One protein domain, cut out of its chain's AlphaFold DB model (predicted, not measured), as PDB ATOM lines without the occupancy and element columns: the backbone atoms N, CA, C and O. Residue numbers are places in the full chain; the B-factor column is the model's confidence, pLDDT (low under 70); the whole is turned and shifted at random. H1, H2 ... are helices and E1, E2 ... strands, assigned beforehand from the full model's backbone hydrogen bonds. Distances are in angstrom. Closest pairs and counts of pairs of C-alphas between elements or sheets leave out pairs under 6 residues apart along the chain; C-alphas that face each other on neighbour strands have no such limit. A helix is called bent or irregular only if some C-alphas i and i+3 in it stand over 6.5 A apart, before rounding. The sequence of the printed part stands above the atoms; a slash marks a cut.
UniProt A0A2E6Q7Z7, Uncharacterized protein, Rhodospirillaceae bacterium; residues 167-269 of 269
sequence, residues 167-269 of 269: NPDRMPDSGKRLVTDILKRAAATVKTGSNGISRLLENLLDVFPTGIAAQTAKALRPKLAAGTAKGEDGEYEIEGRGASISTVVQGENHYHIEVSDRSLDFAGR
ATOM      1  N   ASN A 167     -21.984  20.734  30.171       92.44
ATOM      2  CA  ASN A 167     -22.283  20.115  31.451       92.44
ATOM      3  C   ASN A 167     -21.761  21.029  32.568       92.44
ATOM      4  O   ASN A 167     -20.548  21.219  32.656       92.44
ATOM      5  N   PRO A 168     -22.636  21.631  33.383       93.81
ATOM      6  CA  PRO A 168     -24.095  21.630  33.257       93.81
ATOM      7  C   PRO A 168     -24.599  22.456  32.050       93.81
ATOM      8  O   PRO A 168     -24.027  23.491  31.710       93.81
ATOM      9  N   ASP A 169     -25.699  22.066  31.399       94.38
ATOM     10  CA  ASP A 169     -26.428  22.918  30.437       94.38
ATOM     11  C   ASP A 169     -27.043  24.130  31.139       94.38
ATOM     12  O   ASP A 169     -26.725  25.283  30.823       94.38
ATOM     13  N   ARG A 170     -27.872  23.854  32.145       94.50
ATOM     14  CA  ARG A 170     -28.469  24.817  33.058       94.50
ATOM     15  C   ARG A 170     -27.516  25.101  34.211       94.50
ATOM     16  O   ARG A 170     -27.342  24.262  35.095       94.50
ATOM     17  N   MET A 171     -26.964  26.306  34.226       92.25
ATOM     18  CA  MET A 171     -26.105  26.777  35.310       92.25
ATOM     19  C   MET A 171     -26.859  26.808  36.656       92.25
ATOM     20  O   MET A 171     -27.995  27.298  36.687       92.25
ATOM     21  N   PRO A 172     -26.261  26.320  37.762       89.12
ATOM     22  CA  PRO A 172     -26.920  26.281  39.072       89.12
ATOM     23  C   PRO A 172     -27.303  27.656  39.627       89.12
ATOM     24  O   PRO A 172     -28.364  27.801  40.227       89.12
ATOM     25  N   ASP A 173     -26.452  28.659  39.413       88.19
ATOM     26  CA  ASP A 173     -26.570  29.996  40.001       88.19
ATOM     27  C   ASP A 173     -27.612  30.881  39.297       88.19
ATOM     28  O   ASP A 173     -28.423  31.553  39.927       88.19
ATOM     29  N   SER A 174     -27.599  30.864  37.971       90.81
ATOM     30  CA  SER A 174     -28.331  31.780  37.099       90.81
ATOM     31  C   SER A 174     -29.519  31.110  36.420       90.81
ATOM     32  O   SER A 174     -30.383  31.786  35.867       90.81
ATOM     33  N   GLY A 175     -29.554  29.775  36.390       91.75
ATOM     34  CA  GLY A 175     -30.527  29.013  35.615       91.75
ATOM     35  C   GLY A 175     -30.375  29.165  34.097       91.75
ATOM     36  O   GLY A 175     -31.214  28.643  33.362       91.75
ATOM     37  N   LYS A 176     -29.329  29.858  33.623       91.81
ATOM     38  CA  LYS A 176     -29.049  30.067  32.201       91.81
ATOM     39  C   LYS A 176     -28.730  28.732  31.533       91.81
ATOM     40  O   LYS A 176     -27.855  28.006  32.006       91.81
ATOM     41  N   ARG A 177     -29.403  28.442  30.420       92.38
ATOM     42  CA  ARG A 177     -29.136  27.281  29.563       92.38
ATOM     43  C   ARG A 177     -28.217  27.672  28.410       92.38
ATOM     44  O   ARG A 177     -28.110  28.852  28.079       92.38
ATOM     45  N   LEU A 178     -27.516  26.701  27.830       92.06
ATOM     46  CA  LEU A 178     -26.609  26.954  26.711       92.06
ATOM     47  C   LEU A 178     -27.043  26.169  25.481       92.06
ATOM     48  O   LEU A 178     -27.571  26.747  24.530       92.06
ATOM     49  N   VAL A 179     -26.869  24.852  25.526       89.31
ATOM     50  CA  VAL A 179     -27.174  23.958  24.412       89.31
ATOM     51  C   VAL A 179     -28.678  23.857  24.223       89.31
ATOM     52  O   VAL A 179     -29.153  24.009  23.103       89.31
ATOM     53  N   THR A 180     -29.450  23.724  25.304       86.00
ATOM     54  CA  THR A 180     -30.915  23.652  25.204       86.00
ATOM     55  C   THR A 180     -31.509  24.897  24.541       86.00
ATOM     56  O   THR A 180     -32.460  24.787  23.774       86.00
ATOM     57  N   ASP A 181     -30.954  26.088  24.782       85.25
ATOM     58  CA  ASP A 181     -31.451  27.317  24.152       85.25
ATOM     59  C   ASP A 181     -31.063  27.395  22.668       85.25
ATOM     60  O   ASP A 181     -31.846  27.898  21.862       85.25
ATOM     61  N   ILE A 182     -29.891  26.870  22.284       82.44
ATOM     62  CA  ILE A 182     -29.494  26.695  20.875       82.44
ATOM     63  C   ILE A 182     -30.436  25.704  20.186       82.44
ATOM     64  O   ILE A 182     -31.007  26.017  19.139       82.44
ATOM     65  N   LEU A 183     -30.663  24.545  20.806       77.44
ATOM     66  CA  LEU A 183     -31.525  23.501  20.272       77.44
ATOM     67  C   LEU A 183     -32.982  23.939  20.215       77.44
ATOM     68  O   LEU A 183     -33.612  23.687  19.206       77.44
ATOM     69  N   LYS A 184     -33.535  24.657  21.197       73.31
ATOM     70  CA  LYS A 184     -34.921  25.165  21.135       73.31
ATOM     71  C   LYS A 184     -35.148  26.129  19.976       73.31
ATOM     72  O   LYS A 184     -36.200  26.072  19.342       73.31
ATOM     73  N   ARG A 185     -34.160  26.973  19.656       66.06
ATOM     74  CA  ARG A 185     -34.212  27.814  18.446       66.06
ATOM     75  C   ARG A 185     -34.245  26.976  17.161       66.06
ATOM     76  O   ARG A 185     -34.795  27.437  16.164       66.06
ATOM     77  N   ALA A 186     -33.725  25.749  17.203       62.59
ATOM     78  CA  ALA A 186     -33.707  24.807  16.088       62.59
ATOM     79  C   ALA A 186     -34.815  23.721  16.117       62.59
ATOM     80  O   ALA A 186     -35.218  23.210  15.081       62.59
ATOM     81  N   ALA A 187     -35.376  23.368  17.273       53.22
ATOM     82  CA  ALA A 187     -36.341  22.276  17.439       53.22
ATOM     83  C   ALA A 187     -37.706  22.612  16.824       53.22
ATOM     84  O   ALA A 187     -38.445  21.722  16.408       53.22
ATOM     85  N   ALA A 188     -38.009  23.903  16.652       53.91
ATOM     86  CA  ALA A 188     -39.165  24.351  15.880       53.91
ATOM     87  C   ALA A 188     -39.080  23.986  14.380       53.91
ATOM     88  O   ALA A 188     -40.012  24.278  13.632       53.91
ATOM     89  N   THR A 189     -37.967  23.410  13.906       54.47
ATOM     90  CA  THR A 189     -37.634  23.412  12.481       54.47
ATOM     91  C   THR A 189     -37.400  21.995  11.928       54.47
ATOM     92  O   THR A 189     -37.852  21.723  10.819       54.47
ATOM     93  N   VAL A 190     -36.854  21.028  12.678       56.09
ATOM     94  CA  VAL A 190     -36.517  19.681  12.138       56.09
ATOM     95  C   VAL A 190     -37.736  18.888  11.621       56.09
ATOM     96  O   VAL A 190     -37.626  18.191  10.617       56.09
ATOM     97  N   LYS A 191     -38.936  19.083  12.189       55.06
ATOM     98  CA  LYS A 191     -40.183  18.449  11.698       55.06
ATOM     99  C   LYS A 191     -40.775  19.093  10.424       55.06
ATOM    100  O   LYS A 191     -41.826  18.659   9.966       55.06
ATOM    101  N   THR A 192     -40.141  20.123   9.845       53.09
ATOM    102  CA  THR A 192     -40.742  20.986   8.793       53.09
ATOM    103  C   THR A 192     -40.075  20.911   7.407       53.09
ATOM    104  O   THR A 192     -40.316  21.766   6.555       53.09
ATOM    105  N   GLY A 193     -39.245  19.898   7.136       62.75
ATOM    106  CA  GLY A 193     -38.590  19.721   5.829       62.75
ATOM    107  C   GLY A 193     -37.341  20.598   5.632       62.75
ATOM    108  O   GLY A 193     -36.621  20.899   6.582       62.75
ATOM    109  N   SER A 194     -37.040  21.012   4.396       67.38
ATOM    110  CA  SER A 194     -35.782  21.702   4.018       67.38
ATOM    111  C   SER A 194     -35.555  23.062   4.703       67.38
ATOM    112  O   SER A 194     -34.415  23.433   5.011       67.38
ATOM    113  N   ASN A 195     -36.633  23.792   5.002       74.31
ATOM    114  CA  ASN A 195     -36.596  25.022   5.805       74.31
ATOM    115  C   ASN A 195     -36.135  24.738   7.241       74.31
ATOM    116  O   ASN A 195     -35.454  25.555   7.863       74.31
ATOM    117  N   GLY A 196     -36.459  23.540   7.722       79.50
ATOM    118  CA  GLY A 196     -36.064  22.996   9.001       79.50
ATOM    119  C   GLY A 196     -34.565  22.956   9.220       79.50
ATOM    120  O   GLY A 196     -34.011  23.618  10.098       79.50
ATOM    121  N   ILE A 197     -33.920  22.196   8.346       83.75
ATOM    122  CA  ILE A 197     -32.476  21.970   8.335       83.75
ATOM    123  C   ILE A 197     -31.718  23.285   8.140       83.75
ATOM    124  O   ILE A 197     -30.684  23.498   8.764       83.75
ATOM    125  N   SER A 198     -32.246  24.196   7.318       85.94
ATOM    126  CA  SER A 198     -31.608  25.495   7.072       85.94
ATOM    127  C   SER A 198     -31.474  26.321   8.353       85.94
ATOM    128  O   SER A 198     -30.379  26.775   8.667       85.94
ATOM    129  N   ARG A 199     -32.554  26.440   9.135       84.56
ATOM    130  CA  ARG A 199     -32.542  27.180  10.406       84.56
ATOM    131  C   ARG A 199     -31.679  26.512  11.477       84.56
ATOM    132  O   ARG A 199     -31.033  27.212  12.255       84.56
ATOM    133  N   LEU A 200     -31.663  25.178  11.524       86.44
ATOM    134  CA  LEU A 200     -30.780  24.430  12.423       86.44
ATOM    135  C   LEU A 200     -29.313  24.745  12.106       86.44
ATOM    136  O   LEU A 200     -28.579  25.172  12.990       86.44
ATOM    137  N   LEU A 201     -28.913  24.622  10.837       90.56
ATOM    138  CA  LEU A 201     -27.557  24.944  10.386       90.56
ATOM    139  C   LEU A 201     -27.176  26.396  10.684       90.56
ATOM    140  O   LEU A 201     -26.076  26.645  11.160       90.56
ATOM    141  N   GLU A 202     -28.080  27.349  10.443       89.50
ATOM    142  CA  GLU A 202     -27.849  28.763  10.762       89.50
ATOM    143  C   GLU A 202     -27.568  28.979  12.253       89.50
ATOM    144  O   GLU A 202     -26.635  29.702  12.585       89.50
ATOM    145  N   ASN A 203     -28.321  28.334  13.150       89.25
ATOM    146  CA  ASN A 203     -28.099  28.453  14.595       89.25
ATOM    147  C   ASN A 203     -26.821  27.747  15.059       89.25
ATOM    148  O   ASN A 203     -26.154  28.250  15.955       89.25
ATOM    149  N   LEU A 204     -26.485  26.586  14.490       92.25
ATOM    150  CA  LEU A 204     -25.288  25.839  14.882       92.25
ATOM    151  C   LEU A 204     -23.997  26.490  14.374       92.25
ATOM    152  O   LEU A 204     -22.970  26.418  15.043       92.25
ATOM    153  N   LEU A 205     -24.042  27.120  13.198       94.94
ATOM    154  CA  LEU A 205     -22.871  27.705  12.543       94.94
ATOM    155  C   LEU A 205     -22.684  29.198  12.848       94.94
ATOM    156  O   LEU A 205     -21.665  29.760  12.451       94.94
ATOM    157  N   ASP A 206     -23.610  29.849  13.566       94.19
ATOM    158  CA  ASP A 206     -23.499  31.278  13.914       94.19
ATOM    159  C   ASP A 206     -22.316  31.615  14.838       94.19
ATOM    160  O   ASP A 206     -21.985  32.789  15.023       94.19
ATOM    161  N   VAL A 207     -21.648  30.593  15.371       96.00
ATOM    162  CA  VAL A 207     -20.395  30.670  16.131       96.00
ATOM    163  C   VAL A 207     -19.184  31.000  15.255       96.00
ATOM    164  O   VAL A 207     -18.145  31.402  15.774       96.00
ATOM    165  N   PHE A 208     -19.315  30.884  13.932       97.81
ATOM    166  CA  PHE A 208     -18.283  31.228  12.954       97.81
ATOM    167  C   PHE A 208     -18.614  32.540  12.220       97.81
ATOM    168  O   PHE A 208     -19.774  32.966  12.194       97.81
ATOM    169  N   PRO A 209     -17.628  33.208  11.589       96.94
ATOM    170  CA  PRO A 209     -17.875  34.387  10.764       96.94
ATOM    171  C   PRO A 209     -18.937  34.131   9.682       96.94
ATOM    172  O   PRO A 209     -18.937  33.085   9.030       96.94
ATOM    173  N   THR A 210     -19.817  35.111   9.446       95.38
ATOM    174  CA  THR A 210     -21.024  34.959   8.608       95.38
ATOM    175  C   THR A 210     -20.750  34.359   7.227       95.38
ATOM    176  O   THR A 210     -21.530  33.536   6.755       95.38
ATOM    177  N   GLY A 211     -19.637  34.733   6.585       95.75
ATOM    178  CA  GLY A 211     -19.269  34.222   5.263       95.75
ATOM    179  C   GLY A 211     -19.051  32.707   5.245       95.75
ATOM    180  O   GLY A 211     -19.709  32.002   4.476       95.75
ATOM    181  N   ILE A 212     -18.170  32.195   6.113       97.00
ATOM    182  CA  ILE A 212     -17.883  30.756   6.167       97.00
ATOM    183  C   ILE A 212     -19.072  29.971   6.726       97.00
ATOM    184  O   ILE A 212     -19.396  28.915   6.193       97.00
ATOM    185  N   ALA A 213     -19.798  30.519   7.708       97.38
ATOM    186  CA  ALA A 213     -21.016  29.905   8.236       97.38
ATOM    187  C   ALA A 213     -22.064  29.676   7.130       97.38
ATOM    188  O   ALA A 213     -22.576  28.568   6.966       97.38
ATOM    189  N   ALA A 214     -22.335  30.700   6.310       96.62
ATOM    190  CA  ALA A 214     -23.279  30.603   5.199       96.62
ATOM    191  C   ALA A 214     -22.802  29.634   4.104       96.62
ATOM    192  O   ALA A 214     -23.610  28.889   3.541       96.62
ATOM    193  N   GLN A 215     -21.497  29.619   3.807       97.00
ATOM    194  CA  GLN A 215     -20.906  28.688   2.845       97.00
ATOM    195  C   GLN A 215     -21.051  27.232   3.311       97.00
ATOM    196  O   GLN A 215     -21.531  26.396   2.542       97.00
ATOM    197  N   THR A 216     -20.700  26.942   4.564       97.44
ATOM    198  CA  THR A 216     -20.841  25.609   5.162       97.44
ATOM    199  C   THR A 216     -22.307  25.182   5.179       97.44
ATOM    200  O   THR A 216     -22.640  24.110   4.677       97.44
ATOM    201  N   ALA A 217     -23.224  26.051   5.625       95.88
ATOM    202  CA  ALA A 217     -24.657  25.757   5.619       95.88
ATOM    203  C   ALA A 217     -25.180  25.432   4.207       95.88
ATOM    204  O   ALA A 217     -25.942  24.482   4.025       95.88
ATOM    205  N   LYS A 218     -24.750  26.190   3.188       95.94
ATOM    206  CA  LYS A 218     -25.117  25.948   1.783       95.94
ATOM    207  C   LYS A 218     -24.631  24.582   1.286       95.94
ATOM    208  O   LYS A 218     -25.353  23.945   0.522       95.94
ATOM    209  N   ALA A 219     -23.446  24.140   1.709       96.19
ATOM    210  CA  ALA A 219     -22.884  22.845   1.335       96.19
ATOM    211  C   ALA A 219     -23.593  21.667   2.032       96.19
ATOM    212  O   ALA A 219     -23.894  20.665   1.382       96.19
ATOM    213  N   LEU A 220     -23.908  21.801   3.325       95.38
ATOM    214  CA  LEU A 220     -24.531  20.738   4.123       95.38
ATOM    215  C   LEU A 220     -26.024  20.559   3.828       95.38
ATOM    216  O   LEU A 220     -26.519  19.434   3.778       95.38
ATOM    217  N   ARG A 221     -26.755  21.654   3.592       92.94
ATOM    218  CA  ARG A 221     -28.219  21.642   3.434       92.94
ATOM    219  C   ARG A 221     -28.740  20.597   2.441       92.94
ATOM    220  O   ARG A 221     -29.602  19.816   2.842       92.94
ATOM    221  N   PRO A 222     -28.283  20.534   1.172       92.69
ATOM    222  CA  PRO A 222     -28.801  19.533   0.246       92.69
ATOM    223  C   PRO A 222     -28.431  18.112   0.684       92.69
ATOM    224  O   PRO A 222     -29.208  17.189   0.442       92.69
ATOM    225  N   LYS A 223     -27.263  17.909   1.307       93.62
ATOM    226  CA  LYS A 223     -26.809  16.592   1.764       93.62
ATOM    227  C   LYS A 223     -27.722  16.046   2.861       93.62
ATOM    228  O   LYS A 223     -28.283  14.970   2.679       93.62
ATOM    229  N   LEU A 224     -27.956  16.846   3.900       90.25
ATOM    230  CA  LEU A 224     -28.796  16.502   5.049       90.25
ATOM    231  C   LEU A 224     -30.289  16.426   4.696       90.25
ATOM    232  O   LEU A 224     -30.989  15.553   5.192       90.25
ATOM    233  N   ALA A 225     -30.793  17.290   3.803       84.88
ATOM    234  CA  ALA A 225     -32.205  17.275   3.397       84.88
ATOM    235  C   ALA A 225     -32.608  16.036   2.583       84.88
ATOM    236  O   ALA A 225     -33.786  15.706   2.522       84.88
ATOM    237  N   ALA A 226     -31.640  15.366   1.957       78.00
ATOM    238  CA  ALA A 226     -31.840  14.080   1.288       78.00
ATOM    239  C   ALA A 226     -31.624  12.880   2.232       78.00
ATOM    240  O   ALA A 226     -31.658  11.736   1.785       78.00
ATOM    241  N   GLY A 227     -31.309  13.156   3.496       78.31
ATOM    242  CA  GLY A 227     -30.909  12.188   4.499       78.31
ATOM    243  C   GLY A 227     -32.056  11.642   5.343       78.31
ATOM    244  O   GLY A 227     -33.229  11.932   5.113       78.31
ATOM    245  N   THR A 228     -31.695  10.864   6.359       72.88
ATOM    246  CA  THR A 228     -32.616  10.407   7.403       72.88
ATOM    247  C   THR A 228     -32.447  11.256   8.652       72.88
ATOM    248  O   THR A 228     -31.321  11.559   9.033       72.88
ATOM    249  N   ALA A 229     -33.558  11.589   9.304       76.94
ATOM    250  CA  ALA A 229     -33.569  12.183  10.632       76.94
ATOM    251  C   ALA A 229     -34.230  11.203  11.608       76.94
ATOM    252  O   ALA A 229     -35.314  10.687  11.320       76.94
ATOM    253  N   LYS A 230     -33.585  10.944  12.742       75.44
ATOM    254  CA  LYS A 230     -34.116  10.128  13.842       75.44
ATOM    255  C   LYS A 230     -33.937  10.873  15.162       75.44
ATOM    256  O   LYS A 230     -33.048  11.714  15.261       75.44
ATOM    257  N   GLY A 231     -34.773  10.553  16.148       66.50
ATOM    258  CA  GLY A 231     -34.658  11.062  17.515       66.50
ATOM    259  C   GLY A 231     -35.904  11.783  18.037       66.50
ATOM    260  O   GLY A 231     -36.733  12.282  17.269       66.50
ATOM    261  N   GLU A 232     -36.030  11.809  19.362       59.81
ATOM    262  CA  GLU A 232     -37.088  12.463  20.137       59.81
ATOM    263  C   GLU A 232     -36.434  13.308  21.249       59.81
ATOM    264  O   GLU A 232     -35.291  13.075  21.625       59.81
ATOM    265  N   ASP A 233     -37.138  14.326  21.750       59.53
ATOM    266  CA  ASP A 233     -36.779  15.026  22.997       59.53
ATOM    267  C   ASP A 233     -35.325  15.534  23.146       59.53
ATOM    268  O   ASP A 233     -34.697  15.389  24.190       59.53
ATOM    269  N   GLY A 234     -34.796  16.230  22.133       62.41
ATOM    270  CA  GLY A 234     -33.490  16.907  22.218       62.41
ATOM    271  C   GLY A 234     -32.298  16.068  21.745       62.41
ATOM    272  O   GLY A 234     -31.237  16.640  21.481       62.41
ATOM    273  N   GLU A 235     -32.488  14.763  21.556       73.69
ATOM    274  CA  GLU A 235     -31.573  13.876  20.836       73.69
ATOM    275  C   GLU A 235     -32.022  13.744  19.384       73.69
ATOM    276  O   GLU A 235     -33.156  13.358  19.104       73.69
ATOM    277  N   TYR A 236     -31.138  14.081  18.451       75.56
ATOM    278  CA  TYR A 236     -31.394  13.990  17.025       75.56
ATOM    279  C   TYR A 236     -30.137  13.549  16.299       75.56
ATOM    280  O   TYR A 236     -29.045  14.048  16.551       75.56
ATOM    281  N   GLU A 237     -30.323  12.681  15.322       85.69
ATOM    282  CA  GLU A 237     -29.296  12.290  14.372       85.69
ATOM    283  C   GLU A 237     -29.844  12.537  12.969       85.69
ATOM    284  O   GLU A 237     -30.866  11.970  12.570       85.69
ATOM    285  N   ILE A 238     -29.204  13.451  12.240       87.56
ATOM    286  CA  ILE A 238     -29.526  13.783  10.854       87.56
ATOM    287  C   ILE A 238     -28.319  13.416  10.013       87.56
ATOM    288  O   ILE A 238     -27.274  14.047  10.145       87.56
ATOM    289  N   GLU A 239     -28.471  12.459   9.107       90.25
ATOM    290  CA  GLU A 239     -27.378  11.993   8.257       90.25
ATOM    291  C   GLU A 239     -27.794  11.925   6.798       90.25
ATOM    292  O   GLU A 239     -28.844  11.381   6.460       90.25
ATOM    293  N   GLY A 240     -26.943  12.424   5.904       90.56
ATOM    294  CA  GLY A 240     -27.187  12.320   4.473       90.56
ATOM    295  C   GLY A 240     -25.959  12.649   3.643       90.56
ATOM    296  O   GLY A 240     -25.279  13.643   3.879       90.56
ATOM    297  N   ARG A 241     -25.675  11.813   2.634       91.50
ATOM    298  CA  ARG A 241     -24.586  12.003   1.650       91.50
ATOM    299  C   ARG A 241     -23.225  12.376   2.269       91.50
ATOM    300  O   ARG A 241     -22.494  13.192   1.708       91.50
ATOM    301  N   GLY A 242     -22.890  11.761   3.406       92.00
ATOM    302  CA  GLY A 242     -21.616  11.952   4.107       92.00
ATOM    303  C   GLY A 242     -21.546  13.168   5.035       92.00
ATOM    304  O   GLY A 242     -20.473  13.396   5.578       92.00
ATOM    305  N   ALA A 243     -22.642  13.914   5.208       95.31
ATOM    306  CA  ALA A 243     -22.804  14.931   6.245       95.31
ATOM    307  C   ALA A 243     -23.617  14.373   7.416       95.31
ATOM    308  O   ALA A 243     -24.571  13.622   7.174       95.31
ATOM    309  N   SER A 244     -23.306  14.804   8.639       93.50
ATOM    310  CA  SER A 244     -24.127  14.521   9.815       93.50
ATOM    311  C   SER A 244     -24.270  15.720  10.757       93.50
ATOM    312  O   SER A 244     -23.409  16.601  10.831       93.50
ATOM    313  N   ILE A 245     -25.399  15.753  11.466       92.00
ATOM    314  CA  ILE A 245     -25.595  16.523  12.694       92.00
ATOM    315  C   ILE A 245     -26.092  15.536  13.740       92.00
ATOM    316  O   ILE A 245     -27.146  14.930  13.536       92.00
ATOM    317  N   SER A 246     -25.372  15.398  14.845       89.88
ATOM    318  CA  SER A 246     -25.792  14.565  15.969       89.88
ATOM    319  C   SER A 246     -25.927  15.406  17.231       89.88
ATOM    320  O   SER A 246     -25.167  16.350  17.461       89.88
ATOM    321  N   THR A 247     -26.926  15.082  18.043       87.88
ATOM    322  CA  THR A 247     -27.089  15.615  19.389       87.88
ATOM    323  C   THR A 247     -27.257  14.454  20.357       87.88
ATOM    324  O   THR A 247     -28.100  13.583  20.157       87.88
ATOM    325  N   VAL A 248     -26.429  14.431  21.398       86.62
ATOM    326  CA  VAL A 248     -26.427  13.386  22.428       86.62
ATOM    327  C   VAL A 248     -26.762  14.034  23.760       86.62
ATOM    328  O   VAL A 248     -26.155  15.049  24.121       86.62
ATOM    329  N   VAL A 249     -27.706  13.451  24.495       85.88
ATOM    330  CA  VAL A 249     -28.106  13.910  25.823       85.88
ATOM    331  C   VAL A 249     -27.704  12.847  26.849       85.88
ATOM    332  O   VAL A 249     -27.875  11.650  26.661       85.88
ATOM    333  N   GLN A 250     -27.081  13.267  27.948       84.06
ATOM    334  CA  GLN A 250     -26.630  12.370  29.014       84.06
ATOM    335  C   GLN A 250     -27.271  12.784  30.339       84.06
ATOM    336  O   GLN A 250     -26.781  13.650  31.062       84.06
ATOM    337  N   GLY A 251     -28.401  12.172  30.678       83.88
ATOM    338  CA  GLY A 251     -29.220  12.655  31.792       83.88
ATOM    339  C   GLY A 251     -29.798  14.046  31.503       83.88
ATOM    340  O   GLY A 251     -29.891  14.472  30.362       83.88
ATOM    341  N   GLU A 252     -30.211  14.788  32.528       82.44
ATOM    342  CA  GLU A 252     -31.054  15.978  32.305       82.44
ATOM    343  C   GLU A 252     -30.288  17.260  31.927       82.44
ATOM    344  O   GLU A 252     -30.891  18.247  31.488       82.44
ATOM    345  N   ASN A 253     -28.966  17.285  32.129       87.88
ATOM    346  CA  ASN A 253     -28.190  18.528  32.141       87.88
ATOM    347  C   ASN A 253     -26.848  18.454  31.401       87.88
ATOM    348  O   ASN A 253     -25.989  19.305  31.621       87.88
ATOM    349  N   HIS A 254     -26.662  17.454  30.542       91.88
ATOM    350  CA  HIS A 254     -25.420  17.235  29.811       91.88
ATOM    351  C   HIS A 254     -25.736  16.966  28.341       91.88
ATOM    352  O   HIS A 254     -26.445  16.018  28.023       91.88
ATOM    353  N   TYR A 255     -25.235  17.825  27.459       91.62
ATOM    354  CA  TYR A 255     -25.570  17.804  26.036       91.62
ATOM    355  C   TYR A 255     -24.309  17.917  25.201       91.62
ATOM    356  O   TYR A 255     -23.413  18.674  25.569       91.62
ATOM    357  N   HIS A 256     -24.262  17.206  24.082       92.44
ATOM    358  CA  HIS A 256     -23.207  17.278  23.072       92.44
ATOM    359  C   HIS A 256     -23.853  17.449  21.704       92.44
ATOM    360  O   HIS A 256     -24.900  16.866  21.436       92.44
ATOM    361  N   ILE A 257     -23.240  18.261  20.852       92.50
ATOM    362  CA  ILE A 257     -23.635  18.485  19.466       92.50
ATOM    363  C   ILE A 257     -22.401  18.328  18.598       92.50
ATOM    364  O   ILE A 257     -21.380  18.957  18.871       92.50
ATOM    365  N   GLU A 258     -22.513  17.574  17.518       94.25
ATOM    366  CA  GLU A 258     -21.479  17.452  16.497       94.25
ATOM    367  C   GLU A 258     -22.054  17.779  15.120       94.25
ATOM    368  O   GLU A 258     -23.189  17.432  14.792       94.25
ATOM    369  N   VAL A 259     -21.256  18.478  14.318       95.31
ATOM    370  CA  VAL A 259     -21.503  18.733  12.903       95.31
ATOM    371  C   VAL A 259     -20.288  18.230  12.135       95.31
ATOM    372  O   VAL A 259     -19.169  18.694  12.374       95.31
ATOM    373  N   SER A 260     -20.513  17.313  11.198       95.44
ATOM    374  CA  SER A 260     -19.455  16.708  10.388       95.44
ATOM    375  C   SER A 260     -19.846  16.643   8.912       95.44
ATOM    376  O   SER A 260     -21.030  16.648   8.550       95.44
ATOM    377  N   ASP A 261     -18.843  16.592   8.042       96.00
ATOM    378  CA  ASP A 261     -19.019  16.232   6.643       96.00
ATOM    379  C   ASP A 261     -17.728  15.691   6.043       96.00
ATOM    380  O   ASP A 261     -16.739  16.407   5.953       96.00
ATOM    381  N   ARG A 262     -17.768  14.478   5.486       92.06
ATOM    382  CA  ARG A 262     -16.580  13.789   4.945       92.06
ATOM    383  C   ARG A 262     -15.757  14.592   3.927       92.06
ATOM    384  O   ARG A 262     -14.596  14.263   3.714       92.06
ATOM    385  N   SER A 263     -16.351  15.573   3.241       91.50
ATOM    386  CA  SER A 263     -15.648  16.417   2.260       91.50
ATOM    387  C   SER A 263     -15.158  17.753   2.822       91.50
ATOM    388  O   SER A 263     -14.329  18.407   2.192       91.50
ATOM    389  N   LEU A 264     -15.679  18.177   3.972       93.12
ATOM    390  CA  LEU A 264     -15.311  19.425   4.636       93.12
ATOM    391  C   LEU A 264     -14.454  19.182   5.883       93.12
ATOM    392  O   LEU A 264     -13.673  20.061   6.248       93.12
ATOM    393  N   ASP A 265     -14.566  18.014   6.507       92.50
ATOM    394  CA  ASP A 265     -13.807  17.617   7.684       92.50
ATOM    395  C   ASP A 265     -12.315  17.714   7.400       92.50
ATOM    396  O   ASP A 265     -11.783  17.048   6.510       92.50
ATOM    397  N   PHE A 266     -11.643  18.596   8.141       91.44
ATOM    398  CA  PHE A 266     -10.218  18.869   7.975       91.44
ATOM    399  C   PHE A 266      -9.839  19.184   6.516       91.44
ATOM    400  O   PHE A 266      -8.744  18.823   6.069       91.44
ATOM    401  N   ALA A 267     -10.730  19.833   5.758       84.88
ATOM    402  CA  ALA A 267     -10.497  20.121   4.346       84.88
ATOM    403  C   ALA A 267      -9.243  20.974   4.111       84.88
ATOM    404  O   ALA A 267      -8.736  21.656   5.004       84.88
ATOM    405  N   GLY A 268      -8.767  20.949   2.868       66.38
ATOM    406  CA  GLY A 268      -7.454  21.465   2.503       66.38
ATOM    407  C   GLY A 268      -6.384  20.379   2.465       66.38
ATOM    408  O   GLY A 268      -5.227  20.732   2.611       66.38
ATOM    409  N   ARG A 269      -6.756  19.106   2.277       55.69
ATOM    410  CA  ARG A 269      -5.868  18.077   1.710       55.69
ATOM    411  C   ARG A 269      -5.820  18.209   0.192       55.69
ATOM    412  O   ARG A 269      -6.867  18.596  -0.378       55.69
TER     413      ARG A 269
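AT A GLANCE: This is residues 167 to 269 of the 269 residues of an uncharacterized protein of Rhodospirillaceae bacterium (UniProt A0A2E6Q7Z7). A nearly flat sheet of four antiparallel strands, E1 to E4, is covered on one face by a layer of three helices, H1, H2 and H3, while its other face is bare of named helices. The helices fold back on one another as two successive hairpins, and the long axis runs from the unnamed stretch round Asp 173 to the tail at Arg 269. The printed part has 103 residues, with three named helices followed by four named strands, in the sheet order E1, E2, E3, E4. The class is mixed, helices and strands, in two layers, helices on one face of a sheet. The whole is compact, with a radius of gyration of the C-alphas of 14.0 A, yet elongated, spanning 43 by 27 by 22 A.

IN THESE COORDINATES: In the sheet, E1 is residues 228 to 230, E2 is 236 to 240, E3 is 243 to 249 and E4 is 255 to 261. E3 measures 20.3 A from first to last C-alpha and E4 20.5 A; C-alpha 261 is at (-19.019, 16.232, 6.643). H3, residues 210 to 225, is the longest helix at 21.6 A. H2 is residues 194 to 205, 16.6 A, and H1 is residues 179 to 187, 11.6 A, beginning at C-alpha 179, (-27.174, 23.958, 24.412).

HOW THE PARTS SIT: The strands form a meander, each the antiparallel neighbour of the one before, with E1 and E4 as edge strands. Within hydrogen-bond range are N 228 and O 239 of E1 and E2, 2.9 A, N 238 and O 245 of E2 and E3, 2.8 A, and N 244 and O 260 of E3 and E4, 2.9 A. H3 is on the sheet at a height of 10.4 A and runs across the strands, at 78 degrees to E4 on the local plane. The closest C-alphas of H3 and E2 are those of Leu 224 and Gly 240, 4.5 A apart. H3 has a kink of 30 degrees near residue 219 and is only just irregular, with C-alphas 219 and 222 6.9 A apart. H2 and H3, a helical hairpin, touch at a steep tilt of 39 degrees, opposite ways, closest at the C-alphas of Leu 205 and Ala 213, 5.2 A. H1 and H2, also a helical hairpin, touch at a shallow tilt of 21 degrees, opposite ways, closest at the C-alphas of Ala 186 and Leu 200, 4.7 A. H1 and H2 are on the sheet too, and H1 and H3 are apart. Every O i to N i+4 pair is within hydrogen-bond range in H1 and H2, and 10 of 12 in H3.

THE WHOLE: The two C-alphas farthest apart are those of Asp 173 and Arg 269, 45.1 A. The printed part has no cut and no long link. Its mean pLDDT is 84.8, with residues 185 to 194, 231 to 234 and 268 to 269 under 70.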